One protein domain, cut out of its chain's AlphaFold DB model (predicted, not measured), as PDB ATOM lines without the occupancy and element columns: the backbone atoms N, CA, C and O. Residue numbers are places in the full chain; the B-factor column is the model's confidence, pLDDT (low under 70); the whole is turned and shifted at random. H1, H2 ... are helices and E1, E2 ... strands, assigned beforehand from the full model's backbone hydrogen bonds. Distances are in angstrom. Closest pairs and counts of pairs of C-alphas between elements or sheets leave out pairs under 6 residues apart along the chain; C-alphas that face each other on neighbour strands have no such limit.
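What this domain is: This is residues 324 to 485 of the 485 residues of an uncharacterized protein of Vibrio sp. 10N.286.49.C2 (UniProt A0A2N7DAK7). A long, strongly twisted six-stranded sheet, E2 E5 E6 E13 E12 E9, curls round the helix H2; beyond E6 and E13, away from H2, the small sheet E1 E4 E3 is partly face to face with it, and the short helix H1 sits at one end of these two sheets. At the other end of the domain the four-stranded sheet E7 E8 E11 E10 packs on the beginning of H2. The 162 printed residues hold two named helices and thirteen named strands, in the order E1 H1 E2 E3 E4 E5 E6 E7 E8 H2 E9 E10 E11 E12 E13, and the class is mostly strand. The six-stranded sheet is mixed, with E6 and E13 parallel, and the other two are antiparallel. The whole is compact, with a radius of gyration of the C-alphas of 15.9 A, yet elongated, spanning 50 by 32 by 30 A.

Where its parts are: E1, residues 324 to 329, begins at C-alpha 324, (-20.813, -30.518, 22.012). H1 is residues 330 to 337, E2 345 to 349 and E3 354 to 359. E4, residues 362 to 368, is 20.2 A from first to last C-alpha, and E5, residues 374 to 381, is 23.4 A. E6, residues 390 to 402, is the longest strand at 33.2 A and bends by 58 degrees at residue 399. E7 is residues 407 to 410 and E8 414 to 418. H2, residues 419 to 430, is 16.1 A long and begins at C-alpha 419, (-31.499, -42.337, 7.639). E9 is residues 434 to 440, E10 444 to 449 and E11 453 to 458. E12, residues 466 to 473, is 21.5 A, and E13, residues 478 to 484, is 20.3 A and ends at C-alpha 484, (-20.884, -38.348, 16.130).

How they stand to each other: In the largest sheet the edge strands are E2 and E9. E2 and E5 are antiparallel, with N 348 and O 378 2.9 A apart, within hydrogen-bond range. E5 and E6 form a hairpin, with N 377 and O 393 at 2.8 A. E6 and E13 are parallel, at 17 degrees, with N 480 and O 394 at 2.8 A. E12 and E13 form a hairpin, with N 469 and O 481 at 2.8 A, and E12 and E9 are antiparallel, with N 470 and O 438 at 2.9 A. H2 and this sheet make two layers, a helix on one face of a sheet; the closest C-alphas of H2 and E9 are those of Ser 427 and Ile 434, 6.3 A apart. H1 is on this sheet at a height of 6.4 A, over none of its strands, and only grazes the sheet E1 E4 E3 with residues 330 to 332. In that sheet N 326 and O 365 of E1 and E4 are 2.8 A apart, and N 354 and O 366 of the hairpin E3 and E4 are 2.9 A apart. The closest C-alphas of E1 and E13 are those of Ile 326 and Ser 482, 5.2 A apart. H2 is also on the sheet E7 E8 E11 E10, at a height of 9.3 A and over none of its strands; the closest C-alphas of H2 and E11 are those of Arg 419 and Phe 453, 5.3 A apart. There N 408 and O 416 of the hairpin E7 and E8 are 2.8 A apart, N 417 and O 454 of E8 and E11 2.8 A, and N 447 and O 455 of the hairpin E10 and E11 2.9 A. H1 and H2 are apart. In H1 and H2 every O i to N i+4 pair is within hydrogen-bond range.

The domain as a whole: The two C-alphas farthest apart are those of Val 384 and Ser 411, at 50.1 A. The printed part has no cut and ends at residue 485, the chain's last. No link is long; H1 to E2, E5 to E6 and E11 to E12 are short, and the others are tight. The mean pLDDT of the printed part is 70.5, and 70 residues are under 70, among them residues 330 to 347, 381 to 390 and 442 to 452.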
ATOM      1  N   ALA A 324     -20.243 -30.150  23.308       66.44
ATOM      2  CA  ALA A 324     -20.813 -30.518  22.012       66.44
ATOM      3  C   ALA A 324     -20.709 -29.340  21.042       66.44
ATOM      4  O   ALA A 324     -20.891 -28.188  21.436       66.44
ATOM      5  N   THR A 325     -20.431 -29.630  19.772       71.94
ATOM      6  CA  THR A 325     -20.118 -28.610  18.764       71.94
ATOM      7  C   THR A 325     -20.979 -28.783  17.519       71.94
ATOM      8  O   THR A 325     -21.064 -29.893  17.007       71.94
ATOM      9  N   ILE A 326     -21.551 -27.699  16.996       76.38
ATOM     10  CA  ILE A 326     -22.202 -27.643  15.682       76.38
ATOM     11  C   ILE A 326     -21.384 -26.695  14.807       76.38
ATOM     12  O   ILE A 326     -21.128 -25.553  15.189       76.38
ATOM     13  N   GLU A 327     -20.953 -27.163  13.640       74.94
ATOM     14  CA  GLU A 327     -20.298 -26.316  12.643       74.94
ATOM     15  C   GLU A 327     -21.310 -25.932  11.563       74.94
ATOM     16  O   GLU A 327     -21.903 -26.805  10.932       74.94
ATOM     17  N   LEU A 328     -21.471 -24.632  11.331       72.69
ATOM     18  CA  LEU A 328     -22.356 -24.078  10.313       72.69
ATOM     19  C   LEU A 328     -21.543 -23.353   9.245       72.69
ATOM     20  O   LEU A 328     -20.567 -22.663   9.548       72.69
ATOM     21  N   ASN A 329     -21.968 -23.487   7.994       70.75
ATOM     22  CA  ASN A 329     -21.500 -22.657   6.894       70.75
ATOM     23  C   ASN A 329     -22.500 -21.517   6.700       70.75
ATOM     24  O   ASN A 329     -23.689 -21.749   6.490       70.75
ATOM     25  N   THR A 330     -22.024 -20.278   6.771       64.38
ATOM     26  CA  THR A 330     -22.863 -19.090   6.621       64.38
ATOM     27  C   THR A 330     -23.516 -19.042   5.238       64.38
ATOM     28  O   THR A 330     -24.627 -18.539   5.134       64.38
ATOM     29  N   ARG A 331     -22.899 -19.625   4.195       63.66
ATOM     30  CA  ARG A 331     -23.505 -19.739   2.852       63.66
ATOM     31  C   ARG A 331     -24.704 -20.688   2.804       63.66
ATOM     32  O   ARG A 331     -25.686 -20.373   2.151       63.66
ATOM     33  N   ASP A 332     -24.679 -21.783   3.557       64.00
ATOM     34  CA  ASP A 332     -25.801 -22.733   3.567       64.00
ATOM     35  C   ASP A 332     -27.025 -22.116   4.273       64.00
ATOM     36  O   ASP A 332     -28.162 -22.319   3.861       64.00
ATOM     37  N   ILE A 333     -26.796 -21.283   5.297       66.56
ATOM     38  CA  ILE A 333     -27.856 -20.497   5.957       66.56
ATOM     39  C   ILE A 333     -28.477 -19.483   4.976       66.56
ATOM     40  O   ILE A 333     -29.685 -19.247   5.028       66.56
ATOM     41  N   ILE A 334     -27.671 -18.909   4.072       62.25
ATOM     42  CA  ILE A 334     -28.110 -17.946   3.046       62.25
ATOM     43  C   ILE A 334     -29.069 -18.593   2.054       62.25
ATOM     44  O   ILE A 334     -30.148 -18.054   1.800       62.25
ATOM     45  N   ASP A 335     -28.696 -19.764   1.545       62.72
ATOM     46  CA  ASP A 335     -29.501 -20.502   0.574       62.72
ATOM     47  C   ASP A 335     -30.839 -20.952   1.182       62.72
ATOM     48  O   ASP A 335     -31.877 -20.884   0.525       62.72
ATOM     49  N   ILE A 336     -30.840 -21.342   2.463       63.22
ATOM     50  CA  ILE A 336     -32.054 -21.741   3.195       63.22
ATOM     51  C   ILE A 336     -32.974 -20.541   3.470       63.22
ATOM     52  O   ILE A 336     -34.195 -20.683   3.437       63.22
ATOM     53  N   ALA A 337     -32.415 -19.356   3.723       59.69
ATOM     54  CA  ALA A 337     -33.183 -18.135   3.961       59.69
ATOM     55  C   ALA A 337     -33.800 -17.537   2.679       59.69
ATOM     56  O   ALA A 337     -34.656 -16.658   2.783       59.69
ATOM     57  N   ALA A 338     -33.380 -17.998   1.490       56.12
ATOM     58  CA  ALA A 338     -33.860 -17.561   0.174       56.12
ATOM     59  C   ALA A 338     -33.873 -16.028  -0.028       56.12
ATOM     60  O   ALA A 338     -34.716 -15.500  -0.758       56.12
ATOM     61  N   GLN A 339     -32.952 -15.297   0.616       56.22
ATOM     62  CA  GLN A 339     -32.869 -13.838   0.527       56.22
ATOM     63  C   GLN A 339     -31.454 -13.355   0.157       56.22
ATOM     64  O   GLN A 339     -30.476 -13.819   0.744       56.22
ATOM     65  N   PRO A 340     -31.326 -12.415  -0.801       48.44
ATOM     66  CA  PRO A 340     -30.045 -12.067  -1.426       48.44
ATOM     67  C   PRO A 340     -29.117 -11.173  -0.577       48.44
ATOM     68  O   PRO A 340     -27.918 -11.131  -0.843       48.44
ATOM     69  N   ASP A 341     -29.616 -10.494   0.464       53.06
ATOM     70  CA  ASP A 341     -28.899  -9.395   1.149       53.06
ATOM     71  C   ASP A 341     -28.235  -9.778   2.492       53.06
ATOM     72  O   ASP A 341     -28.203  -9.008   3.454       53.06
ATOM     73  N   ILE A 342     -27.658 -10.977   2.584       50.12
ATOM     74  CA  ILE A 342     -27.127 -11.524   3.853       50.12
ATOM     75  C   ILE A 342     -25.675 -11.102   4.149       50.12
ATOM     76  O   ILE A 342     -25.150 -11.364   5.231       50.12
ATOM     77  N   ALA A 343     -25.031 -10.337   3.263       48.75
ATOM     78  CA  ALA A 343     -23.682  -9.806   3.499       48.75
ATOM     79  C   ALA A 343     -23.554  -8.936   4.778       48.75
ATOM     80  O   ALA A 343     -22.441  -8.637   5.200       48.75
ATOM     81  N   LYS A 344     -24.677  -8.556   5.413       54.28
ATOM     82  CA  LYS A 344     -24.754  -7.825   6.692       54.28
ATOM     83  C   LYS A 344     -25.546  -8.551   7.797       54.28
ATOM     84  O   LYS A 344     -26.065  -7.891   8.696       54.28
ATOM     85  N   ALA A 345     -25.712  -9.874   7.744       59.12
ATOM     86  CA  ALA A 345     -26.480 -10.566   8.780       59.12
ATOM     87  C   ALA A 345     -25.700 -10.731  10.087       59.12
ATOM     88  O   ALA A 345     -24.547 -11.166  10.097       59.12
ATOM     89  N   THR A 346     -26.360 -10.437  11.207       63.91
ATOM     90  CA  THR A 346     -25.812 -10.683  12.544       63.91
ATOM     91  C   THR A 346     -26.427 -11.951  13.128       63.91
ATOM     92  O   THR A 346     -27.645 -12.111  13.208       63.91
ATOM     93  N   LEU A 347     -25.567 -12.890  13.521       69.44
ATOM     94  CA  LEU A 347     -25.971 -14.139  14.163       69.44
ATOM     95  C   LEU A 347     -26.031 -13.910  15.676       69.44
ATOM     96  O   LEU A 347     -25.026 -13.502  16.263       69.44
ATOM     97  N   LYS A 348     -27.142 -14.224  16.338       72.12
ATOM     98  CA  LYS A 348     -27.198 -14.327  17.804       72.12
ATOM     99  C   LYS A 348     -27.684 -15.709  18.199       72.12
ATOM    100  O   LYS A 348     -28.566 -16.274  17.565       72.12
ATOM    101  N   CYS A 349     -27.100 -16.251  19.253       70.81
ATOM    102  CA  CYS A 349     -27.505 -17.533  19.812       70.81
ATOM    103  C   CYS A 349     -28.133 -17.298  21.184       70.81
ATOM    104  O   CYS A 349     -27.865 -16.280  21.824       70.81
ATOM    105  N   SER A 350     -28.959 -18.234  21.633       74.62
ATOM    106  CA  SER A 350     -29.457 -18.261  23.006       74.62
ATOM    107  C   SER A 350     -28.313 -18.340  24.033       74.62
ATOM    108  O   SER A 350     -27.200 -18.776  23.731       74.62
ATOM    109  N   ASN A 351     -28.599 -17.918  25.271       62.00
ATOM    110  CA  ASN A 351     -27.613 -17.663  26.335       62.00
ATOM    111  C   ASN A 351     -26.718 -18.864  26.722       62.00
ATOM    112  O   ASN A 351     -25.757 -18.679  27.468       62.00
ATOM    113  N   GLY A 352     -27.016 -20.079  26.249       61.03
ATOM    114  CA  GLY A 352     -26.223 -21.287  26.491       61.03
ATOM    115  C   GLY A 352     -25.134 -21.582  25.452       61.03
ATOM    116  O   GLY A 352     -24.262 -22.406  25.723       61.03
ATOM    117  N   VAL A 353     -25.151 -20.935  24.280       70.06
ATOM    118  CA  VAL A 353     -24.267 -21.269  23.149       70.06
ATOM    119  C   VAL A 353     -23.134 -20.254  23.021       70.06
ATOM    120  O   VAL A 353     -23.370 -19.063  22.825       70.06
ATOM    121  N   SER A 354     -21.890 -20.728  23.059       72.69
ATOM    122  CA  SER A 354     -20.715 -19.906  22.770       72.69
ATOM    123  C   SER A 354     -20.285 -20.034  21.308       72.69
ATOM    124  O   SER A 354     -20.317 -21.116  20.716       72.69
ATOM    125  N   LYS A 355     -19.853 -18.914  20.722       72.75
ATOM    126  CA  LYS A 355     -19.229 -18.860  19.395       72.75
ATOM    127  C   LYS A 355     -17.718 -18.811  19.558       72.75
ATOM    128  O   LYS A 355     -17.220 -17.951  20.280       72.75
ATOM    129  N   THR A 356     -16.994 -19.721  18.915       59.66
ATOM    130  CA  THR A 356     -15.544 -19.877  19.148       59.66
ATOM    131  C   THR A 356     -14.676 -19.613  17.922       59.66
ATOM    132  O   THR A 356     -13.499 -19.311  18.088       59.66
ATOM    133  N   ASN A 357     -15.225 -19.679  16.705       57.22
ATOM    134  CA  ASN A 357     -14.478 -19.402  15.477       57.22
ATOM    135  C   ASN A 357     -15.401 -18.818  14.399       57.22
ATOM    136  O   ASN A 357     -16.383 -19.462  14.030       57.22
ATOM    137  N   GLU A 358     -15.062 -17.626  13.901       58.47
ATOM    138  CA  GLU A 358     -15.657 -16.979  12.725       58.47
ATOM    139  C   GLU A 358     -14.526 -16.747  11.707       58.47
ATOM    140  O   GLU A 358     -13.927 -15.677  11.638       58.47
ATOM    141  N   LEU A 359     -14.161 -17.792  10.962       51.25
ATOM    142  CA  LEU A 359     -13.162 -17.724   9.888       51.25
ATOM    143  C   LEU A 359     -13.880 -17.957   8.554       51.25
ATOM    144  O   LEU A 359     -14.594 -18.947   8.416       51.25
ATOM    145  N   GLU A 360     -13.709 -17.038   7.595       53.66
ATOM    146  CA  GLU A 360     -14.124 -17.170   6.182       53.66
ATOM    147  C   GLU A 360     -15.513 -17.814   5.950       53.66
ATOM    148  O   GLU A 360     -15.664 -18.751   5.167       53.66
ATOM    149  N   GLY A 361     -16.558 -17.321   6.624       59.44
ATOM    150  CA  GLY A 361     -17.933 -17.797   6.404       59.44
ATOM    151  C   GLY A 361     -18.266 -19.146   7.052       59.44
ATOM    152  O   GLY A 361     -19.257 -19.772   6.681       59.44
ATOM    153  N   LYS A 362     -17.469 -19.600   8.025       65.19
ATOM    154  CA  LYS A 362     -17.767 -20.762   8.868       65.19
ATOM    155  C   LYS A 362     -17.886 -20.344  10.331       65.19
ATOM    156  O   LYS A 362     -17.011 -19.654  10.850       65.19
ATOM    157  N   VAL A 363     -18.946 -20.801  10.994       72.75
ATOM    158  CA  VAL A 363     -19.241 -20.500  12.400       72.75
ATOM    159  C   VAL A 363     -19.306 -21.796  13.197       72.75
ATOM    160  O   VAL A 363     -20.100 -22.684  12.888       72.75
ATOM    161  N   THR A 364     -18.484 -21.909  14.240       74.81
ATOM    162  CA  THR A 364     -18.547 -23.037  15.182       74.81
ATOM    163  C   THR A 364     -19.278 -22.619  16.455       74.81
ATOM    164  O   THR A 364     -18.832 -21.727  17.182       74.81
ATOM    165  N   LEU A 365     -20.398 -23.289  16.719       78.00
ATOM    166  CA  LEU A 365     -21.243 -23.122  17.896       78.00
ATOM    167  C   LEU A 365     -20.952 -24.240  18.893       78.00
ATOM    168  O   LEU A 365     -20.921 -25.410  18.513       78.00
ATOM    169  N   THR A 366     -20.752 -23.903  20.162       71.25
ATOM    170  CA  THR A 366     -20.392 -24.883  21.193       71.25
ATOM    171  C   THR A 366     -21.236 -24.735  22.449       71.25
ATOM    172  O   THR A 366     -21.561 -23.621  22.854       71.25
ATOM    173  N   ILE A 367     -21.568 -25.860  23.084       74.06
ATOM    174  CA  ILE A 367     -22.302 -25.909  24.353       74.06
ATOM    175  C   ILE A 367     -21.618 -26.891  25.320       74.06
ATOM    176  O   ILE A 367     -21.115 -27.926  24.871       74.06
ATOM    177  N   PRO A 368     -21.573 -26.624  26.638       64.94
ATOM    178  CA  PRO A 368     -21.112 -27.610  27.611       64.94
ATOM    179  C   PRO A 368     -21.978 -28.876  27.588       64.94
ATOM    180  O   PRO A 368     -23.200 -28.822  27.420       64.94
ATOM    181  N   SER A 369     -21.346 -30.030  27.800       60.88
ATOM    182  CA  SER A 369     -22.005 -31.340  27.736       60.88
ATOM    183  C   SER A 369     -23.037 -31.599  28.842       60.88
ATOM    184  O   SER A 369     -23.799 -32.557  28.752       60.88
ATOM    185  N   SER A 370     -23.073 -30.761  29.881       56.59
ATOM    186  CA  SER A 370     -24.070 -30.779  30.961       56.59
ATOM    187  C   SER A 370     -25.401 -30.109  30.588       56.59
ATOM    188  O   SER A 370     -26.353 -30.146  31.368       56.59
ATOM    189  N   SER A 371     -25.480 -29.473  29.419       63.91
ATOM    190  CA  SER A 371     -26.671 -28.761  28.951       63.91
ATOM    191  C   SER A 371     -27.761 -29.699  28.411       63.91
ATOM    192  O   SER A 371     -27.515 -30.838  28.012       63.91
ATOM    193  N   LYS A 372     -29.001 -29.192  28.331       64.75
ATOM    194  CA  LYS A 372     -30.126 -29.918  27.711       64.75
ATOM    195  C   LYS A 372     -29.965 -30.094  26.194       64.75
ATOM    196  O   LYS A 372     -30.660 -30.932  25.628       64.75
ATOM    197  N   GLY A 373     -29.046 -29.360  25.557       68.44
ATOM    198  CA  GLY A 373     -28.683 -29.510  24.147       68.44
ATOM    199  C   GLY A 373     -29.768 -29.111  23.141       68.44
ATOM    200  O   GLY A 373     -29.706 -29.555  22.002       68.44
ATOM    201  N   LEU A 374     -30.762 -28.316  23.543       77.69
ATOM    202  CA  LEU A 374     -31.768 -27.728  22.657       77.69
ATOM    203  C   LEU A 374     -31.702 -26.215  22.822       77.69
ATOM    204  O   LEU A 374     -31.944 -25.715  23.917       77.69
ATOM    205  N   GLU A 375     -31.335 -25.520  21.758       82.88
ATOM    206  CA  GLU A 375     -31.090 -24.079  21.745       82.88
ATOM    207  C   GLU A 375     -31.618 -23.471  20.440       82.88
ATOM    208  O   GLU A 375     -32.058 -24.199  19.550       82.88
ATOM    209  N   THR A 376     -31.578 -22.145  20.297       79.94
ATOM    210  CA  THR A 376     -32.088 -21.462  19.097       79.94
ATOM    211  C   THR A 376     -31.043 -20.501  18.543       79.94
ATOM    212  O   THR A 376     -30.393 -19.755  19.282       79.94
ATOM    213  N   LEU A 377     -30.875 -20.529  17.223       80.31
ATOM    214  CA  LEU A 377     -30.088 -19.566  16.467       80.31
ATOM    215  C   LEU A 377     -31.025 -18.526  15.860       80.31
ATOM    216  O   LEU A 377     -31.935 -18.875  15.117       80.31
ATOM    217  N   PHE A 378     -30.758 -17.255  16.133       76.50
ATOM    218  CA  PHE A 378     -31.445 -16.122  15.532       76.50
ATOM    219  C   PHE A 378     -30.532 -15.448  14.512       76.50
ATOM    220  O   PHE A 378     -29.384 -15.099  14.809       76.50
ATOM    221  N   VAL A 379     -31.051 -15.249  13.307       71.94
ATOM    222  CA  VAL A 379     -30.365 -14.558  12.216       71.94
ATOM    223  C   VAL A 379     -31.119 -13.268  11.926       71.94
ATOM    224  O   VAL A 379     -32.281 -13.302  11.520       71.94
ATOM    225  N   TYR A 380     -30.461 -12.132  12.150       70.00
ATOM    226  CA  TYR A 380     -31.024 -10.809  11.891       70.00
ATOM    227  C   TYR A 380     -30.474 -10.259  10.580       70.00
ATOM    228  O   TYR A 380     -29.261 -10.244  10.363       70.00
ATOM    229  N   LEU A 381     -31.373  -9.781   9.725       60.84
ATOM    230  CA  LEU A 381     -31.046  -9.144   8.455       60.84
ATOM    231  C   LEU A 381     -30.978  -7.625   8.672       60.84
ATOM    232  O   LEU A 381     -32.006  -6.974   8.845       60.84
ATOM    233  N   GLY A 382     -29.763  -7.066   8.703       56.38
ATOM    234  CA  GLY A 382     -29.513  -5.632   8.915       56.38
ATOM    235  C   GLY A 382     -28.965  -5.269  10.305       56.38
ATOM    236  O   GLY A 382     -28.793  -6.119  11.175       56.38
ATOM    237  N   GLU A 383     -28.659  -3.983  10.506       51.03
ATOM    238  CA  GLU A 383     -28.001  -3.467  11.726       51.03
ATOM    239  C   GLU A 383     -28.941  -3.367  12.943       51.03
ATOM    240  O   GLU A 383     -28.479  -3.328  14.084       51.03
ATOM    241  N   VAL A 384     -30.262  -3.362  12.730       52.38
ATOM    242  CA  VAL A 384     -31.258  -3.208  13.802       52.38
ATOM    243  C   VAL A 384     -31.814  -4.575  14.205       52.38
ATOM    244  O   VAL A 384     -32.547  -5.217  13.457       52.38
ATOM    245  N   CYS A 385     -31.472  -5.028  15.413       52.47
ATOM    246  CA  CYS A 385     -31.926  -6.305  15.969       52.47
ATOM    247  C   CYS A 385     -33.375  -6.215  16.490       52.47
ATOM    248  O   CYS A 385     -33.575  -6.024  17.688       52.47
ATOM    249  N   ASN A 386     -34.376  -6.384  15.623       58.34
ATOM    250  CA  ASN A 386     -35.768  -6.579  16.044       58.34
ATOM    251  C   ASN A 386     -36.118  -8.077  16.052       58.34
ATOM    252  O   ASN A 386     -35.957  -8.752  15.038       58.34
ATOM    253  N   GLU A 387     -36.613  -8.611  17.175       53.84
ATOM    254  CA  GLU A 387     -36.971 -10.042  17.309       53.84
ATOM    255  C   GLU A 387     -38.069 -10.484  16.329       53.84
ATOM    256  O   GLU A 387     -38.069 -11.626  15.883       53.84
ATOM    257  N   ALA A 388     -38.955  -9.569  15.925       53.22
ATOM    258  CA  ALA A 388     -40.043  -9.853  14.987       53.22
ATOM    259  C   ALA A 388     -39.584 -10.105  13.535       53.22
ATOM    260  O   ALA A 388     -40.358 -10.634  12.744       53.22
ATOM    261  N   SER A 389     -38.352  -9.726  13.173       57.94
ATOM    262  CA  SER A 389     -37.785  -9.910  11.826       57.94
ATOM    263  C   SER A 389     -36.617 -10.902  11.797       57.94
ATOM    264  O   SER A 389     -35.859 -10.929  10.829       57.94
ATOM    265  N   ALA A 390     -36.429 -11.679  12.868       66.00
ATOM    266  CA  ALA A 390     -35.354 -12.657  12.967       66.00
ATOM    267  C   ALA A 390     -35.785 -14.008  12.386       66.00
ATOM    268  O   ALA A 390     -36.833 -14.543  12.744       66.00
ATOM    269  N   LEU A 391     -34.942 -14.596  11.538       71.06
ATOM    270  CA  LEU A 391     -35.080 -16.002  11.169       71.06
ATOM    271  C   LEU A 391     -34.565 -16.853  12.328       71.06
ATOM    272  O   LEU A 391     -33.421 -16.693  12.758       71.06
ATOM    273  N   SER A 392     -35.409 -17.743  12.842       78.81
ATOM    274  CA  SER A 392     -35.069 -18.640  13.943       78.81
ATOM    275  C   SER A 392     -34.827 -20.059  13.438       78.81
ATOM    276  O   SER A 392     -35.667 -20.608  12.725       78.81
ATOM    277  N   PHE A 393     -33.727 -20.666  13.873       81.31
ATOM    278  CA  PHE A 393     -33.367 -22.048  13.573       81.31
ATOM    279  C   PHE A 393     -33.165 -22.840  14.864       81.31
ATOM    280  O   PHE A 393     -32.518 -22.357  15.796       81.31
ATOM    281  N   ASP A 394     -33.659 -24.074  14.901       81.19
ATOM    282  CA  ASP A 394     -33.485 -24.954  16.059       81.19
ATOM    283  C   ASP A 394     -32.075 -25.561  16.071       81.19
ATOM    284  O   ASP A 394     -31.659 -26.212  15.118       81.19
ATOM    285  N   LEU A 395     -31.331 -25.400  17.163       82.50
ATOM    286  CA  LEU A 395     -30.027 -26.027  17.368       82.50
ATOM    287  C   LEU A 395     -30.172 -27.241  18.283       82.50
ATOM    288  O   LEU A 395     -30.578 -27.128  19.440       82.50
ATOM    289  N   ILE A 396     -29.792 -28.408  17.775       82.44
ATOM    290  CA  ILE A 396     -29.909 -29.676  18.487       82.44
ATOM    291  C   ILE A 396     -28.511 -30.258  18.700       82.44
ATOM    292  O   ILE A 396     -27.905 -30.842  17.804       82.44
ATOM    293  N   PHE A 397     -27.996 -30.116  19.915       77.50
ATOM    294  CA  PHE A 397     -26.711 -30.657  20.334       77.50
ATOM    295  C   PHE A 397     -26.864 -32.064  20.924       77.50
ATOM    296  O   PHE A 397     -27.709 -32.323  21.792       77.50
ATOM    297  N   MET A 398     -25.971 -32.960  20.499       73.25
ATOM    298  CA  MET A 398     -25.880 -34.345  20.968       73.25
ATOM    299  C   MET A 398     -24.549 -34.586  21.702       73.25
ATOM    300  O   MET A 398     -23.612 -35.131  21.118       73.25
ATOM    301  N   PRO A 399     -24.408 -34.135  22.963       62.22
ATOM    302  CA  PRO A 399     -23.178 -34.328  23.726       62.22
ATOM    303  C   PRO A 399     -22.947 -35.795  24.110       62.22
ATOM    304  O   PRO A 399     -23.868 -36.480  24.546       62.22
ATOM    305  N   ASN A 400     -21.683 -36.225  24.050       53.03
ATOM    306  CA  ASN A 400     -21.147 -37.416  24.727       53.03
ATOM    307  C   ASN A 400     -21.718 -38.786  24.352       53.03
ATOM    308  O   ASN A 400     -21.621 -39.716  25.149       53.03
ATOM    309  N   VAL A 401     -22.250 -38.955  23.142       56.84
ATOM    310  CA  VAL A 401     -22.687 -40.275  22.675       56.84
ATOM    311  C   VAL A 401     -22.297 -40.463  21.211       56.84
ATOM    312  O   VAL A 401     -22.682 -39.674  20.351       56.84
ATOM    313  N   SER A 402     -21.506 -41.502  20.935       61.69
ATOM    314  CA  SER A 402     -21.298 -42.017  19.580       61.69
ATOM    315  C   SER A 402     -22.440 -42.967  19.239       61.69
ATOM    316  O   SER A 402     -22.633 -43.976  19.924       61.69
ATOM    317  N   TYR A 403     -23.197 -42.669  18.190       68.88
ATOM    318  CA  TYR A 403     -24.403 -43.424  17.862       68.88
ATOM    319  C   TYR A 403     -24.117 -44.514  16.836       68.88
ATOM    320  O   TYR A 403     -24.496 -44.426  15.669       68.88
ATOM    321  N   GLN A 404     -23.475 -45.580  17.315       65.75
ATOM    322  CA  GLN A 404     -23.151 -46.754  16.502       65.75
ATOM    323  C   GLN A 404     -24.396 -47.441  15.929       65.75
ATOM    324  O   GLN A 404     -24.311 -48.070  14.882       65.75
ATOM    325  N   SER A 405     -25.556 -47.300  16.579       69.12
ATOM    326  CA  SER A 405     -26.812 -47.883  16.101       69.12
ATOM    327  C   SER A 405     -27.251 -47.332  14.751       69.12
ATOM    328  O   SER A 405     -27.922 -48.047  14.032       69.12
ATOM    329  N   CYS A 406     -26.869 -46.103  14.387       72.62
ATOM    330  CA  CYS A 406     -27.197 -45.530  13.082       72.62
ATOM    331  C   CYS A 406     -26.308 -46.070  11.952       72.62
ATOM    332  O   CYS A 406     -26.587 -45.812  10.778       72.62
ATOM    333  N   VAL A 407     -25.217 -46.768  12.286       77.62
ATOM    334  CA  VAL A 407     -24.255 -47.305  11.326       77.62
ATOM    335  C   VAL A 407     -24.672 -48.724  10.960       77.62
ATOM    336  O   VAL A 407     -24.543 -49.656  11.746       77.62
ATOM    337  N   VAL A 408     -25.164 -48.880   9.736       77.31
ATOM    338  CA  VAL A 408     -25.625 -50.165   9.190       77.31
ATOM    339  C   VAL A 408     -24.439 -50.989   8.708       77.31
ATOM    340  O   VAL A 408     -24.397 -52.201   8.889       77.31
ATOM    341  N   HIS A 409     -23.461 -50.318   8.101       72.06
ATOM    342  CA  HIS A 409     -22.234 -50.934   7.621       72.06
ATOM    343  C   HIS A 409     -21.068 -49.959   7.778       72.06
ATOM    344  O   HIS A 409     -21.197 -48.774   7.466       72.06
ATOM    345  N   LYS A 410     -19.917 -50.467   8.220       75.06
ATOM    346  CA  LYS A 410     -18.678 -49.701   8.381       75.06
ATOM    347  C   LYS A 410     -17.514 -50.478   7.777       75.06
ATOM    348  O   LYS A 410     -17.238 -51.592   8.203       75.06
ATOM    349  N   SER A 411     -16.836 -49.863   6.817       72.94
ATOM    350  CA  SER A 411     -15.488 -50.225   6.380       72.94
ATOM    351  C   SER A 411     -14.542 -49.039   6.584       72.94
ATOM    352  O   SER A 411     -14.978 -47.947   6.959       72.94
ATOM    353  N   ASP A 412     -13.250 -49.229   6.315       67.69
ATOM    354  CA  ASP A 412     -12.218 -48.207   6.543       67.69
ATOM    355  C   ASP A 412     -12.483 -46.889   5.804       67.69
ATOM    356  O   ASP A 412     -12.188 -45.807   6.314       67.69
ATOM    357  N   HIS A 413     -13.101 -46.972   4.624       68.81
ATOM    358  CA  HIS A 413     -13.378 -45.817   3.767       68.81
ATOM    359  C   HIS A 413     -14.860 -45.603   3.476       68.81
ATOM    360  O   HIS A 413     -15.213 -44.564   2.923       68.81
ATOM    361  N   HIS A 414     -15.732 -46.555   3.816       77.44
ATOM    362  CA  HIS A 414     -17.140 -46.510   3.441       77.44
ATOM    363  C   HIS A 414     -18.059 -46.757   4.632       77.44
ATOM    364  O   HIS A 414     -17.987 -47.786   5.301       77.44
ATOM    365  N   TRP A 415     -18.956 -45.811   4.873       78.12
ATOM    366  CA  TRP A 415     -19.908 -45.856   5.971       78.12
ATOM    367  C   TRP A 415     -21.318 -45.769   5.407       78.12
ATOM    368  O   TRP A 415     -21.668 -44.807   4.726       78.12
ATOM    369  N   GLN A 416     -22.139 -46.770   5.705       81.12
ATOM    370  CA  GLN A 416     -23.557 -46.757   5.388       81.12
ATOM    371  C   GLN A 416     -24.340 -46.423   6.649       81.12
ATOM    372  O   GLN A 416     -24.311 -47.161   7.634       81.12
ATOM    373  N   VAL A 417     -25.056 -45.306   6.603       81.75
ATOM    374  CA  VAL A 417     -25.809 -44.769   7.734       81.75
ATOM    375  C   VAL A 417     -27.299 -44.860   7.439       81.75
ATOM    376  O   VAL A 417     -27.774 -44.406   6.394       81.75
ATOM    377  N   SER A 418     -28.048 -45.444   8.368       83.00
ATOM    378  CA  SER A 418     -29.504 -45.517   8.319       83.00
ATOM    379  C   SER A 418     -30.096 -44.133   8.534       83.00
ATOM    380  O   SER A 418     -29.983 -43.540   9.610       83.00
ATOM    381  N   ARG A 419     -30.787 -43.616   7.514       80.75
ATOM    382  CA  ARG A 419     -31.499 -42.337   7.639       80.75
ATOM    383  C   ARG A 419     -32.666 -42.443   8.603       80.75
ATOM    384  O   ARG A 419     -32.920 -41.496   9.332       80.75
ATOM    385  N   ARG A 420     -33.333 -43.599   8.649       82.25
ATOM    386  CA  ARG A 420     -34.462 -43.838   9.553       82.25
ATOM    387  C   ARG A 420     -34.038 -43.752  11.016       82.25
ATOM    388  O   ARG A 420     -34.719 -43.100  11.796       82.25
ATOM    389  N   GLU A 421     -32.933 -44.392  11.387       82.75
ATOM    390  CA  GLU A 421     -32.457 -44.382  12.779       82.75
ATOM    391  C   GLU A 421     -31.915 -43.012  13.169       82.75
ATOM    392  O   GLU A 421     -32.228 -42.515  14.246       82.75
ATOM    393  N   LEU A 422     -31.180 -42.360  12.264       81.50
ATOM    394  CA  LEU A 422     -30.697 -40.997  12.468       81.50
ATOM    395  C   LEU A 422     -31.874 -40.013  12.621       81.50
ATOM    396  O   LEU A 422     -31.889 -39.194  13.539       81.50
ATOM    397  N   GLN A 423     -32.916 -40.146  11.796       82.88
ATOM    398  CA  GLN A 423     -34.147 -39.362  11.895       82.88
ATOM    399  C   GLN A 423     -34.897 -39.634  13.199       82.88
ATOM    400  O   GLN A 423     -35.340 -38.686  13.843       82.88
ATOM    401  N   GLN A 424     -35.025 -40.895  13.617       81.12
ATOM    402  CA  GLN A 424     -35.665 -41.256  14.883       81.12
ATOM    403  C   GLN A 424     -34.916 -40.671  16.080       81.12
ATOM    404  O   GLN A 424     -35.547 -40.077  16.950       81.12
ATOM    405  N   LEU A 425     -33.589 -40.772  16.095       83.00
ATOM    406  CA  LEU A 425     -32.735 -40.244  17.155       83.00
ATOM    407  C   LEU A 425     -32.905 -38.732  17.308       83.00
ATOM    408  O   LEU A 425     -33.173 -38.235  18.405       83.00
ATOM    409  N   VAL A 426     -32.792 -37.992  16.204       81.56
ATOM    410  CA  VAL A 426     -32.902 -36.530  16.240       81.56
ATOM    411  C   VAL A 426     -34.338 -36.102  16.561       81.56
ATOM    412  O   VAL A 426     -34.523 -35.208  17.386       81.56
ATOM    413  N   SER A 427     -35.350 -36.786  16.009       83.50
ATOM    414  CA  SER A 427     -36.773 -36.509  16.284       83.50
ATOM    415  C   SER A 427     -37.147 -36.767  17.745       83.50
ATOM    416  O   SER A 427     -37.925 -36.018  18.330       83.50
ATOM    417  N   GLN A 428     -36.589 -37.810  18.370       82.00
ATOM    418  CA  GLN A 428     -36.805 -38.096  19.793       82.00
ATOM    419  C   GLN A 428     -36.246 -36.982  20.679       82.00
ATOM    420  O   GLN A 428     -36.878 -36.599  21.665       82.00
ATOM    421  N   ARG A 429     -35.076 -36.443  20.321       79.94
ATOM    422  CA  ARG A 429     -34.444 -35.361  21.079       79.94
ATOM    423  C   ARG A 429     -35.182 -34.037  20.917       79.94
ATOM    424  O   ARG A 429     -35.458 -33.388  21.919       79.94
ATOM    425  N   SER A 430     -35.501 -33.645  19.684       81.69
ATOM    426  CA  SER A 430     -36.198 -32.386  19.395       81.69
ATOM    427  C   SER A 430     -37.687 -32.428  19.727       81.69
ATOM    428  O   SER A 430     -38.321 -31.382  19.823       81.69
ATOM    429  N   ARG A 431     -38.253 -33.633  19.896       81.50
ATOM    430  CA  ARG A 431     -39.698 -33.890  20.006       81.50
ATOM    431  C   ARG A 431     -40.494 -33.350  18.810       81.50
ATOM    432  O   ARG A 431     -41.694 -33.110  18.931       81.50
ATOM    433  N   LYS A 432     -39.839 -33.191  17.657       82.25
ATOM    434  CA  LYS A 432     -40.437 -32.754  16.393       82.25
ATOM    435  C   LYS A 432     -40.298 -33.841  15.338       82.25
ATOM    436  O   LYS A 432     -39.320 -34.586  15.325       82.25
ATOM    437  N   ARG A 433     -41.272 -33.919  14.430       82.81
ATOM    438  CA  ARG A 433     -41.189 -34.798  13.258       82.81
ATOM    439  C   ARG A 433     -40.352 -34.134  12.179       82.81
ATOM    440  O   ARG A 433     -40.595 -32.987  11.814       82.81
ATOM    441  N   ILE A 434     -39.363 -34.865  11.685       84.69
ATOM    442  CA  ILE A 434     -38.456 -34.391  10.644       84.69
ATOM    443  C   ILE A 434     -38.982 -34.868   9.294       84.69
ATOM    444  O   ILE A 434     -39.173 -36.065   9.111       84.69
ATOM    445  N   GLN A 435     -39.183 -33.958   8.349       80.81
ATOM    446  CA  GLN A 435     -39.594 -34.268   6.982       80.81
ATOM    447  C   GLN A 435     -38.391 -34.664   6.115       80.81
ATOM    448  O   GLN A 435     -38.477 -35.589   5.308       80.81
ATOM    449  N   ARG A 436     -37.260 -33.967   6.276       79.81
ATOM    450  CA  ARG A 436     -36.052 -34.182   5.472       79.81
ATOM    451  C   ARG A 436     -34.789 -33.904   6.281       79.81
ATOM    452  O   ARG A 436     -34.755 -32.978   7.085       79.81
ATOM    453  N   ILE A 437     -33.757 -34.713   6.040       80.12
ATOM    454  CA  ILE A 437     -32.413 -34.536   6.600       80.12
ATOM    455  C   ILE A 437     -31.426 -34.434   5.449       80.12
ATOM    456  O   ILE A 437     -31.342 -35.344   4.616       80.12
ATOM    457  N   ASP A 438     -30.652 -33.362   5.442       77.19
ATOM    458  CA  ASP A 438     -29.497 -33.198   4.576       77.19
ATOM    459  C   ASP A 438     -28.227 -33.339   5.431       77.19
ATOM    460  O   ASP A 438     -28.128 -32.808   6.538       77.19
ATOM    461  N   ILE A 439     -27.295 -34.172   4.963       77.31
ATOM    462  CA  ILE A 439     -26.112 -34.589   5.722       77.31
ATOM    463  C   ILE A 439     -24.892 -33.938   5.087       77.31
ATOM    464  O   ILE A 439     -24.619 -34.139   3.906       77.31
ATOM    465  N   HIS A 440     -24.134 -33.215   5.895       75.31
ATOM    466  CA  HIS A 440     -22.892 -32.563   5.526       75.31
ATOM    467  C   HIS A 440     -21.758 -33.155   6.361       75.31
ATOM    468  O   HIS A 440     -21.868 -33.309   7.579       75.31
ATOM    469  N   CYS A 441     -20.637 -33.487   5.727       70.38
ATOM    470  CA  CYS A 441     -19.456 -33.945   6.442       70.38
ATOM    471  C   CYS A 441     -18.203 -33.233   5.941       70.38
ATOM    472  O   CYS A 441     -18.035 -32.994   4.751       70.38
ATOM    473  N   ARG A 442     -17.309 -32.902   6.875       64.81
ATOM    474  CA  ARG A 442     -16.029 -32.247   6.584       64.81
ATOM    475  C   ARG A 442     -14.975 -33.212   6.040       64.81
ATOM    476  O   ARG A 442     -14.118 -32.805   5.268       64.81
ATOM    477  N   HIS A 443     -15.008 -34.463   6.492       61.78
ATOM    478  CA  HIS A 443     -13.955 -35.448   6.224       61.78
ATOM    479  C   HIS A 443     -14.380 -36.529   5.224       61.78
ATOM    480  O   HIS A 443     -13.575 -37.393   4.883       61.78
ATOM    481  N   ALA A 444     -15.620 -36.469   4.738       62.12
ATOM    482  CA  ALA A 444     -16.170 -37.447   3.819       62.12
ATOM    483  C   ALA A 444     -17.134 -36.815   2.821       62.12
ATOM    484  O   ALA A 444     -17.796 -35.820   3.120       62.12
ATOM    485  N   PHE A 445     -17.260 -37.459   1.670       67.75
ATOM    486  CA  PHE A 445     -18.231 -37.121   0.643       67.75
ATOM    487  C   PHE A 445     -19.458 -38.021   0.774       67.75
ATOM    488  O   PHE A 445     -19.334 -39.225   0.997       67.75
ATOM    489  N   VAL A 446     -20.650 -37.448   0.617       67.19
ATOM    490  CA  VAL A 446     -21.896 -38.219   0.512       67.19
ATOM    491  C   VAL A 446     -21.992 -38.756  -0.915       67.19
ATOM    492  O   VAL A 446     -22.107 -37.974  -1.856       67.19
ATOM    493  N   THR A 447     -21.902 -40.074  -1.091       55.84
ATOM    494  CA  THR A 447     -21.792 -40.717  -2.415       55.84
ATOM    495  C   THR A 447     -23.120 -41.209  -2.978       55.84
ATOM    496  O   THR A 447     -23.307 -41.221  -4.192       55.84
ATOM    497  N   SER A 448     -24.062 -41.596  -2.121       56.03
ATOM    498  CA  SER A 448     -25.436 -41.919  -2.506       56.03
ATOM    499  C   SER A 448     -26.389 -41.416  -1.437       56.03
ATOM    500  O   SER A 448     -26.123 -41.522  -0.233       56.03
ATOM    501  N   ASN A 449     -27.495 -40.844  -1.902       55.72
ATOM    502  CA  ASN A 449     -28.490 -40.229  -1.051       55.72
ATOM    503  C   ASN A 449     -29.870 -40.845  -1.302       55.72
ATOM    504  O   ASN A 449     -30.768 -40.205  -1.847       55.72
ATOM    505  N   ASP A 450     -30.011 -42.116  -0.935       62.00
ATOM    506  CA  ASP A 450     -31.275 -42.833  -1.059       62.00
ATOM    507  C   ASP A 450     -32.204 -42.503   0.116       62.00
ATOM    508  O   ASP A 450     -31.772 -42.126   1.206       62.00
ATOM    509  N   LEU A 451     -33.514 -42.698  -0.060       60.53
ATOM    510  CA  LEU A 451     -34.508 -42.419   0.988       60.53
ATOM    511  C   LEU A 451     -34.274 -43.217   2.287       60.53
ATOM    512  O   LEU A 451     -34.736 -42.806   3.348       60.53
ATOM    513  N   LYS A 452     -33.568 -44.355   2.219       66.62
ATOM    514  CA  LYS A 452     -33.346 -45.257   3.363       66.62
ATOM    515  C   LYS A 452     -31.942 -45.163   3.958       66.62
ATOM    516  O   LYS A 452     -31.794 -45.264   5.175       66.62
ATOM    517  N   PHE A 453     -30.926 -44.954   3.125       76.31
ATOM    518  CA  PHE A 453     -29.528 -45.001   3.536       76.31
ATOM    519  C   PHE A 453     -28.753 -43.833   2.942       76.31
ATOM    520  O   PHE A 453     -28.962 -43.453   1.793       76.31
ATOM    521  N   CYS A 454     -27.836 -43.298   3.735       75.31
ATOM    522  CA  CYS A 454     -26.802 -42.394   3.271       75.31
ATOM    523  C   CYS A 454     -25.497 -43.176   3.200       75.31
ATOM    524  O   CYS A 454     -25.121 -43.815   4.186       75.31
ATOM    525  N   THR A 455     -24.815 -43.132   2.060       77.69
ATOM    526  CA  THR A 455     -23.452 -43.653   1.973       77.69
ATOM    527  C   THR A 455     -22.450 -42.516   2.031       77.69
ATOM    528  O   THR A 455     -22.570 -41.504   1.338       77.69
ATOM    529  N   LEU A 456     -21.462 -42.691   2.896       77.88
ATOM    530  CA  LEU A 456     -20.414 -41.733   3.177       77.88
ATOM    531  C   LEU A 456     -19.079 -42.364   2.813       77.88
ATOM    532  O   LEU A 456     -18.788 -43.492   3.212       77.88
ATOM    533  N   TRP A 457     -18.261 -41.622   2.079       71.50
ATOM    534  CA  TRP A 457     -16.927 -42.050   1.700       71.50
ATOM    535  C   TRP A 457     -15.877 -41.116   2.294       71.50
ATOM    536  O   TRP A 457     -15.869 -39.923   1.987       71.50
ATOM    537  N   THR A 458     -15.005 -41.645   3.154       69.94
ATOM    538  CA  THR A 458     -13.954 -40.875   3.834       69.94
ATOM    539  C   THR A 458     -12.575 -41.166   3.250       69.94
ATOM    540  O   THR A 458     -12.185 -42.319   3.053       69.94
ATOM    541  N   ILE A 459     -11.801 -40.099   3.022       53.09
ATOM    542  CA  ILE A 459     -10.407 -40.200   2.562       53.09
ATOM    543  C   ILE A 459      -9.498 -40.691   3.699       53.09
ATOM    544  O   ILE A 459      -8.498 -41.362   3.447       53.09
ATOM    545  N   LYS A 460      -9.832 -40.364   4.955       61.94
ATOM    546  CA  LYS A 460      -9.060 -40.773   6.134       61.94
ATOM    547  C   LYS A 460      -9.853 -41.791   6.953       61.94
ATOM    548  O   LYS A 460     -10.977 -41.467   7.343       61.94
ATOM    549  N   PRO A 461      -9.290 -42.969   7.258       55.66
ATOM    550  CA  PRO A 461      -9.926 -43.891   8.185       55.66
ATOM    551  C   PRO A 461      -9.966 -43.219   9.561       55.66
ATOM    552  O   PRO A 461      -8.933 -42.866  10.130       55.66
ATOM    553  N   SER A 462     -11.167 -42.953  10.065       60.84
ATOM    554  CA  SER A 462     -11.384 -42.364  11.387       60.84
ATOM    555  C   SER A 462     -12.309 -43.275  12.173       60.84
ATOM    556  O   SER A 462     -13.346 -43.670  11.651       60.84
ATOM    557  N   GLU A 463     -11.981 -43.590  13.426       62.31
ATOM    558  CA  GLU A 463     -12.848 -44.429  14.265       62.31
ATOM    559  C   GLU A 463     -14.206 -43.780  14.547       62.31
ATOM    560  O   GLU A 463     -15.200 -44.501  14.640       62.31
ATOM    561  N   ILE A 464     -14.245 -42.442  14.616       70.50
ATOM    562  CA  ILE A 464     -15.439 -41.626  14.861       70.50
ATOM    563  C   ILE A 464     -15.594 -40.616  13.730       70.50
ATOM    564  O   ILE A 464     -14.646 -39.905  13.384       70.50
ATOM    565  N   MET A 465     -16.808 -40.500  13.205       74.56
ATOM    566  CA  MET A 465     -17.140 -39.572  12.138       74.56
ATOM    567  C   MET A 465     -18.182 -38.557  12.615       74.56
ATOM    568  O   MET A 465     -19.227 -38.917  13.150       74.56
ATOM    569  N   ARG A 466     -17.908 -37.261  12.419       76.88
ATOM    570  CA  ARG A 466     -18.863 -36.188  12.748       76.88
ATOM    571  C   ARG A 466     -19.687 -35.807  11.529       76.88
ATOM    572  O   ARG A 466     -19.134 -35.412  10.500       76.88
ATOM    573  N   LEU A 467     -21.001 -35.907  11.675       79.31
ATOM    574  CA  LEU A 467     -21.996 -35.496  10.697       79.31
ATOM    575  C   LEU A 467     -22.644 -34.198  11.156       79.31
ATOM    576  O   LEU A 467     -23.196 -34.140  12.252       79.31
ATOM    577  N   ASN A 468     -22.615 -33.182  10.302       81.62
ATOM    578  CA  ASN A 468     -23.417 -31.978  10.472       81.62
ATOM    579  C   ASN A 468     -24.708 -32.162   9.677       81.62
ATOM    580  O   ASN A 468     -24.683 -32.568   8.519       81.62
ATOM    581  N   LEU A 469     -25.839 -31.919  10.315       83.38
ATOM    582  CA  LEU A 469     -27.157 -32.205   9.775       83.38
ATOM    583  C   LEU A 469     -27.931 -30.906   9.631       83.38
ATOM    584  O   LEU A 469     -28.026 -30.140  10.591       83.38
ATOM    585  N   THR A 470     -28.543 -30.729   8.469       83.75
ATOM    586  CA  THR A 470     -29.587 -29.736   8.228       83.75
ATOM    587  C   THR A 470     -30.927 -30.464   8.257       83.75
ATOM    588  O   THR A 470     -31.103 -31.496   7.604       83.75
ATOM    589  N   LEU A 471     -31.855 -29.977   9.071       84.50
ATOM    590  CA  LEU A 471     -33.109 -30.642   9.407       84.50
ATOM    591  C   LEU A 471     -34.273 -29.769   8.958       84.50
ATOM    592  O   LEU A 471     -34.395 -28.644   9.426       84.50
ATOM    593  N   ASN A 472     -35.161 -30.310   8.133       84.88
ATOM    594  CA  ASN A 472     -36.434 -29.668   7.814       84.88
ATOM    595  C   ASN A 472     -37.542 -30.408   8.554       84.88
ATOM    596  O   ASN A 472     -37.729 -31.614   8.352       84.88
ATOM    597  N   PHE A 473     -38.251 -29.707   9.428       84.56
ATOM    598  CA  PHE A 473     -39.339 -30.264  10.220       84.56
ATOM    599  C   PHE A 473     -40.673 -30.189   9.469       84.56
ATOM    600  O   PHE A 473     -40.865 -29.356   8.589       84.56
ATOM    601  N   GLU A 474     -41.618 -31.065   9.824       84.56
ATOM    602  CA  GLU A 474     -42.967 -31.064   9.229       84.56
ATOM    603  C   GLU A 474     -43.767 -29.789   9.553       84.56
ATOM    604  O   GLU A 474     -44.695 -29.449   8.825       84.56
ATOM    605  N   ASP A 475     -43.405 -29.073  10.623       81.06
ATOM    606  CA  ASP A 475     -44.001 -27.786  11.010       81.06
ATOM    607  C   ASP A 475     -43.470 -26.595  10.180       81.06
ATOM    608  O   ASP A 475     -43.870 -25.456  10.416       81.06
ATOM    609  N   GLY A 476     -42.582 -26.851   9.211       77.69
ATOM    610  CA  GLY A 476     -41.966 -25.841   8.350       77.69
ATOM    611  C   GLY A 476     -40.744 -25.147   8.960       77.69
ATOM    612  O   GLY A 476     -40.131 -24.320   8.290       77.69
ATOM    613  N   THR A 477     -40.362 -25.477  10.198       82.44
ATOM    614  CA  THR A 477     -39.136 -24.949  10.813       82.44
ATOM    615  C   THR A 477     -37.892 -25.682  10.308       82.44
ATOM    616  O   THR A 477     -37.954 -26.832   9.862       82.44
ATOM    617  N   VAL A 478     -36.739 -25.013  10.387       82.50
ATOM    618  CA  VAL A 478     -35.438 -25.580  10.017       82.50
ATOM    619  C   VAL A 478     -34.545 -25.640  11.250       82.50
ATOM    620  O   VAL A 478     -34.570 -24.746  12.096       82.50
ATOM    621  N   GLY A 479     -33.746 -26.694  11.360       83.50
ATOM    622  CA  GLY A 479     -32.788 -26.856  12.441       83.50
ATOM    623  C   GLY A 479     -31.451 -27.418  11.993       83.50
ATOM    624  O   GLY A 479     -31.304 -27.953  10.896       83.50
ATOM    625  N   PHE A 480     -30.476 -27.323  12.885       84.31
ATOM    626  CA  PHE A 480     -29.132 -27.841  12.702       84.31
ATOM    627  C   PHE A 480     -28.758 -28.769  13.849       84.31
ATOM    628  O   PHE A 480     -29.085 -28.524  15.011       84.31
ATOM    629  N   SER A 481     -28.044 -29.840  13.526       83.81
ATOM    630  CA  SER A 481     -27.543 -30.796  14.512       83.81
ATOM    631  C   SER A 481     -26.142 -31.263  14.153       83.81
ATOM    632  O   SER A 481     -25.738 -31.217  12.993       83.81
ATOM    633  N   SER A 482     -25.393 -31.721  15.150       81.75
ATOM    634  CA  SER A 482     -24.142 -32.438  14.928       81.75
ATOM    635  C   SER A 482     -24.178 -33.754  15.684       81.75
ATOM    636  O   SER A 482     -24.466 -33.788  16.882       81.75
ATOM    637  N   VAL A 483     -23.912 -34.838  14.964       77.50
ATOM    638  CA  VAL A 483     -23.958 -36.204  15.480       77.50
ATOM    639  C   VAL A 483     -22.608 -36.856  15.231       77.50
ATOM    640  O   VAL A 483     -22.069 -36.789  14.128       77.50
ATOM    641  N   SER A 484     -22.059 -37.489  16.265       77.50
ATOM    642  CA  SER A 484     -20.884 -38.348  16.130       77.50
ATOM    643  C   SER A 484     -21.355 -39.793  15.984       77.50
ATOM    644  O   SER A 484     -22.130 -40.268  16.817       77.50
ATOM    645  N   ILE A 485     -20.917 -40.470  14.927       71.88
ATOM    646  CA  ILE A 485     -21.210 -41.884  14.653       71.88
ATOM    647  C   ILE A 485     -19.940 -42.720  14.601       71.88
ATOM    648  O   ILE A 485     -18.866 -42.158  14.273       71.88
TER     649      ILE A 485